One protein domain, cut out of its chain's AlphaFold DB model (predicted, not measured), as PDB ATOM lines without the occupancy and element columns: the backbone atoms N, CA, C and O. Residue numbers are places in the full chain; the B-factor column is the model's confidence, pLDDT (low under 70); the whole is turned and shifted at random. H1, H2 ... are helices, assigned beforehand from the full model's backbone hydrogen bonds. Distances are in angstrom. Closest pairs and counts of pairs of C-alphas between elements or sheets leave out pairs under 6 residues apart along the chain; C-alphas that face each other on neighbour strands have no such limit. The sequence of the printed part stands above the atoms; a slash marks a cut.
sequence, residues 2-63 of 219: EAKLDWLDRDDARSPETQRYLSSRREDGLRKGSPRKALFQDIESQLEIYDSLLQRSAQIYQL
ATOM      1  N   GLU A   2     204.583 272.240 178.754       78.56
ATOM      2  CA  GLU A   2     203.579 272.258 177.679       78.56
ATOM      3  C   GLU A   2     202.128 272.293 178.195       78.56
ATOM      4  O   GLU A   2     201.379 273.192 177.852       78.56
ATOM      5  N   ALA A   3     201.779 271.459 179.181       87.94
ATOM      6  CA  ALA A   3     200.451 271.501 179.806       87.94
ATOM      7  C   ALA A   3     200.075 272.861 180.447       87.94
ATOM      8  O   ALA A   3     198.893 273.182 180.554       87.94
ATOM      9  N   LYS A   4     201.058 273.665 180.887       86.94
ATOM     10  CA  LYS A   4     200.817 275.023 181.412       86.94
ATOM     11  C   LYS A   4     200.589 276.028 180.277       86.94
ATOM     12  O   LYS A   4     199.771 276.924 180.451       86.94
ATOM     13  N   LEU A   5     201.276 275.868 179.140       85.19
ATOM     14  CA  LEU A   5     201.023 276.644 177.918       85.19
ATOM     15  C   LEU A   5     199.626 276.334 177.377       85.19
ATOM     16  O   LEU A   5     198.849 277.254 177.164       85.19
ATOM     17  N   ASP A   6     199.265 275.054 177.286       89.19
ATOM     18  CA  ASP A   6     197.937 274.623 176.836       89.19
ATOM     19  C   ASP A   6     196.813 275.105 177.749       89.19
ATOM     20  O   ASP A   6     195.684 275.316 177.306       89.19
ATOM     21  N   TRP A   7     197.086 275.197 179.050       90.31
ATOM     22  CA  TRP A   7     196.140 275.764 179.999       90.31
ATOM     23  C   TRP A   7     195.982 277.269 179.773       90.31
ATOM     24  O   TRP A   7     194.849 277.741 179.723       90.31
ATOM     25  N   LEU A   8     197.088 277.997 179.573       87.31
ATOM     26  CA  LEU A   8     197.081 279.434 179.293       87.31
ATOM     27  C   LEU A   8     196.351 279.745 177.978       87.31
ATOM     28  O   LEU A   8     195.503 280.630 177.946       87.31
ATOM     29  N   ASP A   9     196.615 278.967 176.925       88.62
ATOM     30  CA  ASP A   9     195.969 279.137 175.624       88.62
ATOM     31  C   ASP A   9     194.461 278.830 175.702       88.62
ATOM     32  O   ASP A   9     193.640 279.532 175.109       88.62
ATOM     33  N   ARG A  10     194.071 277.817 176.492       89.38
ATOM     34  CA  ARG A  10     192.657 277.507 176.765       89.38
ATOM     35  C   ARG A  10     191.964 278.572 177.605       89.38
ATOM     36  O   ARG A  10     190.771 278.787 177.408       89.38
ATOM     37  N   ASP A  11     192.666 279.191 178.547       88.44
ATOM     38  CA  ASP A  11     192.123 280.266 179.377       88.44
ATOM     39  C   ASP A  11     191.931 281.548 178.555       88.44
ATOM     40  O   ASP A  11     190.841 282.121 178.547       88.44
ATOM     41  N   ASP A  12     192.926 281.916 177.744       85.94
ATOM     42  CA  ASP A  12     192.853 283.083 176.865       85.94
ATOM     43  C   ASP A  12     191.790 282.918 175.755       85.94
ATOM     44  O   ASP A  12     191.223 283.912 175.297       85.94
ATOM     45  N   ALA A  13     191.447 281.679 175.376       87.19
ATOM     46  CA  ALA A  13     190.369 281.367 174.432       87.19
ATOM     47  C   ALA A  13     188.948 281.503 175.018       87.19
ATOM     48  O   ALA A  13     187.976 281.491 174.260       87.19
ATOM     49  N   ARG A  14     188.790 281.620 176.347       87.75
ATOM     50  CA  ARG A  14     187.465 281.725 176.998       87.75
ATOM     51  C   ARG A  14     186.861 283.123 176.943       87.75
ATOM     52  O   ARG A  14     185.647 283.242 177.085       87.75
ATOM     53  N   SER A  15     187.676 284.164 176.773       84.44
ATOM     54  CA  SER A  15     187.210 285.553 176.740       84.44
ATOM     55  C   SER A  15     187.589 286.252 175.425       84.44
ATOM     56  O   SER A  15     188.739 286.157 174.991       84.44
ATOM     57  N   PRO A  16     186.667 287.014 174.798       79.88
ATOM     58  CA  PRO A  16     186.952 287.772 173.575       79.88
ATOM     59  C   PRO A  16     188.085 288.796 173.745       79.88
ATOM     60  O   PRO A  16     188.807 289.096 172.796       79.88
ATOM     61  N   GLU A  17     188.264 289.332 174.958       78.88
ATOM     62  CA  GLU A  17     189.301 290.328 175.261       78.88
ATOM     63  C   GLU A  17     190.704 289.724 175.385       78.88
ATOM     64  O   GLU A  17     191.695 290.420 175.149       78.88
ATOM     65  N   THR A  18     190.799 288.449 175.767       79.44
ATOM     66  CA  THR A  18     192.065 287.709 175.868       79.44
ATOM     67  C   THR A  18     192.402 286.966 174.583       79.44
ATOM     68  O   THR A  18     193.572 286.719 174.306       79.44
ATOM     69  N   GLN A  19     191.409 286.703 173.733       81.50
ATOM     70  CA  GLN A  19     191.586 286.003 172.463       81.50
ATOM     71  C   GLN A  19     192.546 286.725 171.499       81.50
ATOM     72  O   GLN A  19     193.240 286.084 170.713       81.50
ATOM     73  N   ARG A  20     192.660 288.056 171.601       80.75
ATOM     74  CA  ARG A  20     193.645 288.855 170.846       80.75
ATOM     75  C   ARG A  20     195.107 288.528 171.190       80.75
ATOM     76  O   ARG A  20     195.992 288.681 170.351       80.75
ATOM     77  N   TYR A  21     195.367 288.017 172.396       80.88
ATOM     78  CA  TYR A  21     196.707 287.589 172.815       80.88
ATOM     79  C   TYR A  21     197.137 286.282 172.134       80.88
ATOM     80  O   TYR A  21     198.329 286.052 171.941       80.88
ATOM     81  N   LEU A  22     196.181 285.460 171.688       82.44
ATOM     82  CA  LEU A  22     196.455 284.248 170.908       82.44
ATOM     83  C   LEU A  22     196.822 284.563 169.455       82.44
ATOM     84  O   LEU A  22     197.625 283.854 168.854       82.44
ATOM     85  N   SER A  23     196.244 285.623 168.884       83.06
ATOM     86  CA  SER A  23     196.453 285.999 167.481       83.06
ATOM     87  C   SER A  23     197.653 286.924 167.268       83.06
ATOM     88  O   SER A  23     198.213 286.953 166.171       83.06
ATOM     89  N   SER A  24     198.078 287.669 168.295       83.12
ATOM     90  CA  SER A  24     199.172 288.636 168.190       83.12
ATOM     91  C   SER A  24     200.185 288.510 169.325       83.12
ATOM     92  O   SER A  24     199.961 288.946 170.455       83.12
ATOM     93  N   ARG A  25     201.393 288.044 168.978       80.88
ATOM     94  CA  ARG A  25     202.554 288.027 169.886       80.88
ATOM     95  C   ARG A  25     202.904 289.422 170.414       80.88
ATOM     96  O   ARG A  25     203.407 289.555 171.527       80.88
ATOM     97  N   ARG A  26     202.660 290.470 169.617       82.62
ATOM     98  CA  ARG A  26     202.942 291.857 170.014       82.62
ATOM     99  C   ARG A  26     202.004 292.314 171.127       82.62
ATOM    100  O   ARG A  26     202.452 292.988 172.045       82.62
ATOM    101  N   GLU A  27     200.730 291.944 171.049       80.19
ATOM    102  CA  GLU A  27     199.741 292.295 172.070       80.19
ATOM    103  C   GLU A  27     199.927 291.480 173.350       80.19
ATOM    104  O   GLU A  27     199.845 292.042 174.440       80.19
ATOM    105  N   ASP A  28     200.269 290.197 173.228       81.44
ATOM    106  CA  ASP A  28     200.615 289.354 174.379       81.44
ATOM    107  C   ASP A  28     201.883 289.858 175.098       81.44
ATOM    108  O   ASP A  28     201.953 289.901 176.325       81.44
ATOM    109  N   GLY A  29     202.866 290.366 174.346       78.19
ATOM    110  CA  GLY A  29     204.064 290.997 174.906       78.19
ATOM    111  C   GLY A  29     203.805 292.311 175.657       78.19
ATOM    112  O   GLY A  29     204.613 292.693 176.503       78.19
ATOM    113  N   LEU A  30     202.690 292.992 175.373       82.38
ATOM    114  CA  LEU A  30     202.258 294.217 176.060       82.38
ATOM    115  C   LEU A  30     201.389 293.923 177.299       82.38
ATOM    116  O   LEU A  30     201.083 294.840 178.067       82.38
ATOM    117  N   ARG A  31     200.997 292.659 177.521       80.50
ATOM    118  CA  ARG A  31     200.214 292.222 178.685       80.50
ATOM    119  C   ARG A  31     201.014 292.441 179.971       80.50
ATOM    120  O   ARG A  31     202.155 291.998 180.096       80.50
ATOM    121  N   LYS A  32     200.401 293.084 180.974       74.81
ATOM    122  CA  LYS A  32     201.003 293.244 182.311       74.81
ATOM    123  C   LYS A  32     201.377 291.872 182.882       74.81
ATOM    124  O   LYS A  32     200.519 291.007 183.021       74.81
ATOM    125  N   GLY A  33     202.658 291.686 183.201       74.31
ATOM    126  CA  GLY A  33     203.194 290.439 183.752       74.31
ATOM    127  C   GLY A  33     203.464 289.327 182.730       74.31
ATOM    128  O   GLY A  33     204.056 288.329 183.121       74.31
ATOM    129  N   SER A  34     203.071 289.499 181.456       80.19
ATOM    130  CA  SER A  34     203.373 288.618 180.309       80.19
ATOM    131  C   SER A  34     203.590 287.135 180.685       80.19
ATOM    132  O   SER A  34     204.713 286.633 180.566       80.19
ATOM    133  N   PRO A  35     202.553 286.428 181.179       82.38
ATOM    134  CA  PRO A  35     202.685 285.083 181.749       82.38
ATOM    135  C   PRO A  35     203.266 284.076 180.749       82.38
ATOM    136  O   PRO A  35     204.081 283.234 181.121       82.38
ATOM    137  N   ARG A  36     202.932 284.220 179.460       83.94
ATOM    138  CA  ARG A  36     203.500 283.408 178.381       83.94
ATOM    139  C   ARG A  36     205.006 283.616 178.225       83.94
ATOM    140  O   ARG A  36     205.746 282.653 178.068       83.94
ATOM    141  N   LYS A  37     205.476 284.866 178.312       85.06
ATOM    142  CA  LYS A  37     206.906 285.207 178.237       85.06
ATOM    143  C   LYS A  37     207.682 284.641 179.425       85.06
ATOM    144  O   LYS A  37     208.759 284.099 179.220       85.06
ATOM    145  N   ALA A  38     207.126 284.727 180.634       87.31
ATOM    146  CA  ALA A  38     207.731 284.127 181.824       87.31
ATOM    147  C   ALA A  38     207.831 282.598 181.694       87.31
ATOM    148  O   ALA A  38     208.855 282.012 182.026       87.31
ATOM    149  N   LEU A  39     206.795 281.957 181.142       88.31
ATOM    150  CA  LEU A  39     206.792 280.517 180.901       88.31
ATOM    151  C   LEU A  39     207.791 280.105 179.807       88.31
ATOM    152  O   LEU A  39     208.452 279.084 179.947       88.31
ATOM    153  N   PHE A  40     207.949 280.913 178.754       88.00
ATOM    154  CA  PHE A  40     208.996 280.698 177.753       88.00
ATOM    155  C   PHE A  40     210.402 280.846 178.336       88.00
ATOM    156  O   PHE A  40     211.254 280.033 178.010       88.00
ATOM    157  N   GLN A  41     210.632 281.820 179.221       89.56
ATOM    158  CA  GLN A  41     211.916 281.967 179.918       89.56
ATOM    159  C   GLN A  41     212.219 280.768 180.826       89.56
ATOM    160  O   GLN A  41     213.352 280.298 180.863       89.56
ATOM    161  N   ASP A  42     211.210 280.243 181.527       90.69
ATOM    162  CA  ASP A  42     211.357 279.026 182.336       90.69
ATOM    163  C   ASP A  42     211.718 277.821 181.449       90.69
ATOM    164  O   ASP A  42     212.694 277.123 181.719       90.69
ATOM    165  N   ILE A  43     211.015 277.635 180.325       90.44
ATOM    166  CA  ILE A  43     211.314 276.575 179.347       90.44
ATOM    167  C   ILE A  43     212.730 276.719 178.778       90.44
ATOM    168  O   ILE A  43     213.446 275.727 178.685       90.44
ATOM    169  N   GLU A  44     213.137 277.936 178.419       92.25
ATOM    170  CA  GLU A  44     214.474 278.227 177.898       92.25
ATOM    171  C   GLU A  44     215.556 277.855 178.920       92.25
ATOM    172  O   GLU A  44     216.491 277.133 178.577       92.25
ATOM    173  N   SER A  45     215.373 278.217 180.195       93.56
ATOM    174  CA  SER A  45     216.315 277.856 181.265       93.56
ATOM    175  C   SER A  45     216.436 276.342 181.477       93.56
ATOM    176  O   SER A  45     217.519 275.816 181.725       93.56
ATOM    177  N   GLN A  46     215.329 275.610 181.348       92.31
ATOM    178  CA  GLN A  46     215.321 274.157 181.518       92.31
ATOM    179  C   GLN A  46     215.915 273.442 180.308       92.31
ATOM    180  O   GLN A  46     216.593 272.427 180.471       92.31
ATOM    181  N   LEU A  47     215.695 273.976 179.105       93.75
ATOM    182  CA  LEU A  47     216.341 273.497 177.888       93.75
ATOM    183  C   LEU A  47     217.852 273.711 177.942       93.75
ATOM    184  O   LEU A  47     218.583 272.804 177.564       93.75
ATOM    185  N   GLU A  48     218.322 274.841 178.469       95.00
ATOM    186  CA  GLU A  48     219.753 275.090 178.670       95.00
ATOM    187  C   GLU A  48     220.370 274.075 179.648       95.00
ATOM    188  O   GLU A  48     221.422 273.492 179.375       95.00
ATOM    189  N   ILE A  49     219.686 273.789 180.763       94.19
ATOM    190  CA  ILE A  49     220.121 272.743 181.701       94.19
ATOM    191  C   ILE A  49     220.170 271.386 180.995       94.19
ATOM    192  O   ILE A  49     221.169 270.675 181.118       94.19
ATOM    193  N   TYR A  50     219.127 271.029 180.245       93.25
ATOM    194  CA  TYR A  50     219.074 269.765 179.517       93.25
ATOM    195  C   TYR A  50     220.183 269.651 178.468       93.25
ATOM    196  O   TYR A  50     220.842 268.619 178.408       93.25
ATOM    197  N   ASP A  51     220.441 270.708 177.700       94.88
ATOM    198  CA  ASP A  51     221.515 270.753 176.706       94.88
ATOM    199  C   ASP A  51     222.886 270.579 177.371       94.88
ATOM    200  O   ASP A  51     223.694 269.753 176.949       94.88
ATOM    201  N   SER A  52     223.107 271.244 178.511       93.38
ATOM    202  CA  SER A  52     224.340 271.073 179.285       93.38
ATOM    203  C   SER A  52     224.517 269.640 179.813       93.38
ATOM    204  O   SER A  52     225.631 269.108 179.824       93.38
ATOM    205  N   LEU A  53     223.429 268.987 180.235       93.31
ATOM    206  CA  LEU A  53     223.442 267.594 180.684       93.31
ATOM    207  C   LEU A  53     223.675 266.643 179.514       93.31
ATOM    208  O   LEU A  53     224.458 265.703 179.643       93.31
ATOM    209  N   LEU A  54     223.048 266.910 178.371       92.12
ATOM    210  CA  LEU A  54     223.214 266.131 177.155       92.12
ATOM    211  C   LEU A  54     224.660 266.214 176.664       92.12
ATOM    212  O   LEU A  54     225.272 265.178 176.414       92.12
ATOM    213  N   GLN A  55     225.244 267.412 176.635       91.12
ATOM    214  CA  GLN A  55     226.643 267.619 176.272       91.12
ATOM    215  C   GLN A  55     227.593 266.853 177.202       91.12
ATOM    216  O   GLN A  55     228.507 266.179 176.729       91.12
ATOM    217  N   ARG A  56     227.360 266.896 178.522       86.62
ATOM    218  CA  ARG A  56     228.148 266.117 179.495       86.62
ATOM    219  C   ARG A  56     227.965 264.617 179.305       86.62
ATOM    220  O   ARG A  56     228.941 263.881 179.365       86.62
ATOM    221  N   SER A  57     226.743 264.157 179.048       85.25
ATOM    222  CA  SER A  57     226.483 262.738 178.797       85.25
ATOM    223  C   SER A  57     227.200 262.260 177.533       85.25
ATOM    224  O   SER A  57     227.859 261.229 177.564       85.25
ATOM    225  N   ALA A  58     227.182 263.053 176.459       83.75
ATOM    226  CA  ALA A  58     227.909 262.760 175.232       83.75
ATOM    227  C   ALA A  58     229.424 262.713 175.471       83.75
ATOM    228  O   ALA A  58     230.087 261.816 174.960       83.75
ATOM    229  N   GLN A  59     229.970 263.621 176.289       82.25
ATOM    230  CA  GLN A  59     231.376 263.570 176.708       82.25
ATOM    231  C   GLN A  59     231.692 262.296 177.498       82.25
ATOM    232  O   GLN A  59     232.756 261.717 177.308       82.25
ATOM    233  N   ILE A  60     230.773 261.834 178.351       80.06
ATOM    234  CA  ILE A  60     230.944 260.582 179.097       80.06
ATOM    235  C   ILE A  60     230.933 259.377 178.149       80.06
ATOM    236  O   ILE A  60     231.789 258.510 178.278       80.06
ATOM    237  N   TYR A  61     230.036 259.343 177.162       77.31
ATOM    238  CA  TYR A  61     229.985 258.269 176.161       77.31
ATOM    239  C   TYR A  61     231.172 258.262 175.186       77.31
ATOM    240  O   TYR A  61     231.420 257.249 174.539       77.31
ATOM    241  N   GLN A  62     231.898 259.376 175.055       76.75
ATOM    242  CA  GLN A  62     233.134 259.442 174.265       76.75
ATOM    243  C   GLN A  62     234.341 258.839 174.988       76.75
ATOM    244  O   GLN A  62     235.363 258.582 174.352       76.75
ATOM    245  N   LEU A  63     234.260 258.649 176.305       73.06
ATOM    246  CA  LEU A  63     235.330 258.021 177.064       73.06
ATOM    247  C   LEU A  63     235.372 256.522 176.746       73.06
ATOM    248  O   LEU A  63     234.342 255.860 176.627       73.06
TER     249      LEU A  63
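Overview. This is residues 2 to 63 of the 219 residues of an uncharacterized protein of Cladophialophora yegresii CBS 114405 (UniProt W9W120). Three short helices, H1, H2 and H3, make a small head at one end of the long helix H4, whose residues 44 to 61 stick out as an arm. The printed part has 62 residues, with four named helices in the order H1, H2, H3, H4, and is all helix. It is extended, with a radius of gyration of the C-alphas of 16.9 A and spans of 57 by 20 by 16 A.

Arrangement. Start at H1, residues 2 to 12, which forms a helical hairpin with H2, residues 16 to 23, at a steep tilt of 43 degrees; their closest C-alphas, Asp 12 and Thr 18, are 4.8 A apart. H2 and H3, residues 25 to 29, touch only at the corner, closest at the C-alphas of Tyr 21 and Asp 28, 4.6 A. H4, residues 35 to 61, only just touches H1, with 3 pairs of C-alphas within 8 A and with its residues 36 to 39 alone; the closest C-alphas, Leu 5 and Arg 36, are 7.2 A apart. Every O i to N i+4 pair is within hydrogen-bond range in H1, H3 and H4; H2 has 0 of 4, and 3 of 5 O i to N i+3 pairs.

Along the chain. Find C-alpha 2 at (203.579, 272.258, 177.679), where H1 begins its 15.3 A. H2 measures 11.4 A and H3 6.0 A. H4 runs 38.7 A to C-alpha 61 at (229.985, 258.269, 176.161).

Size, cuts and confidence. The C-alphas farthest apart, Pro 16 and Leu 63, are 56.9 A apart. The printed part has no cut, its three links are tight, and no printed residue is under 70 in pLDDT.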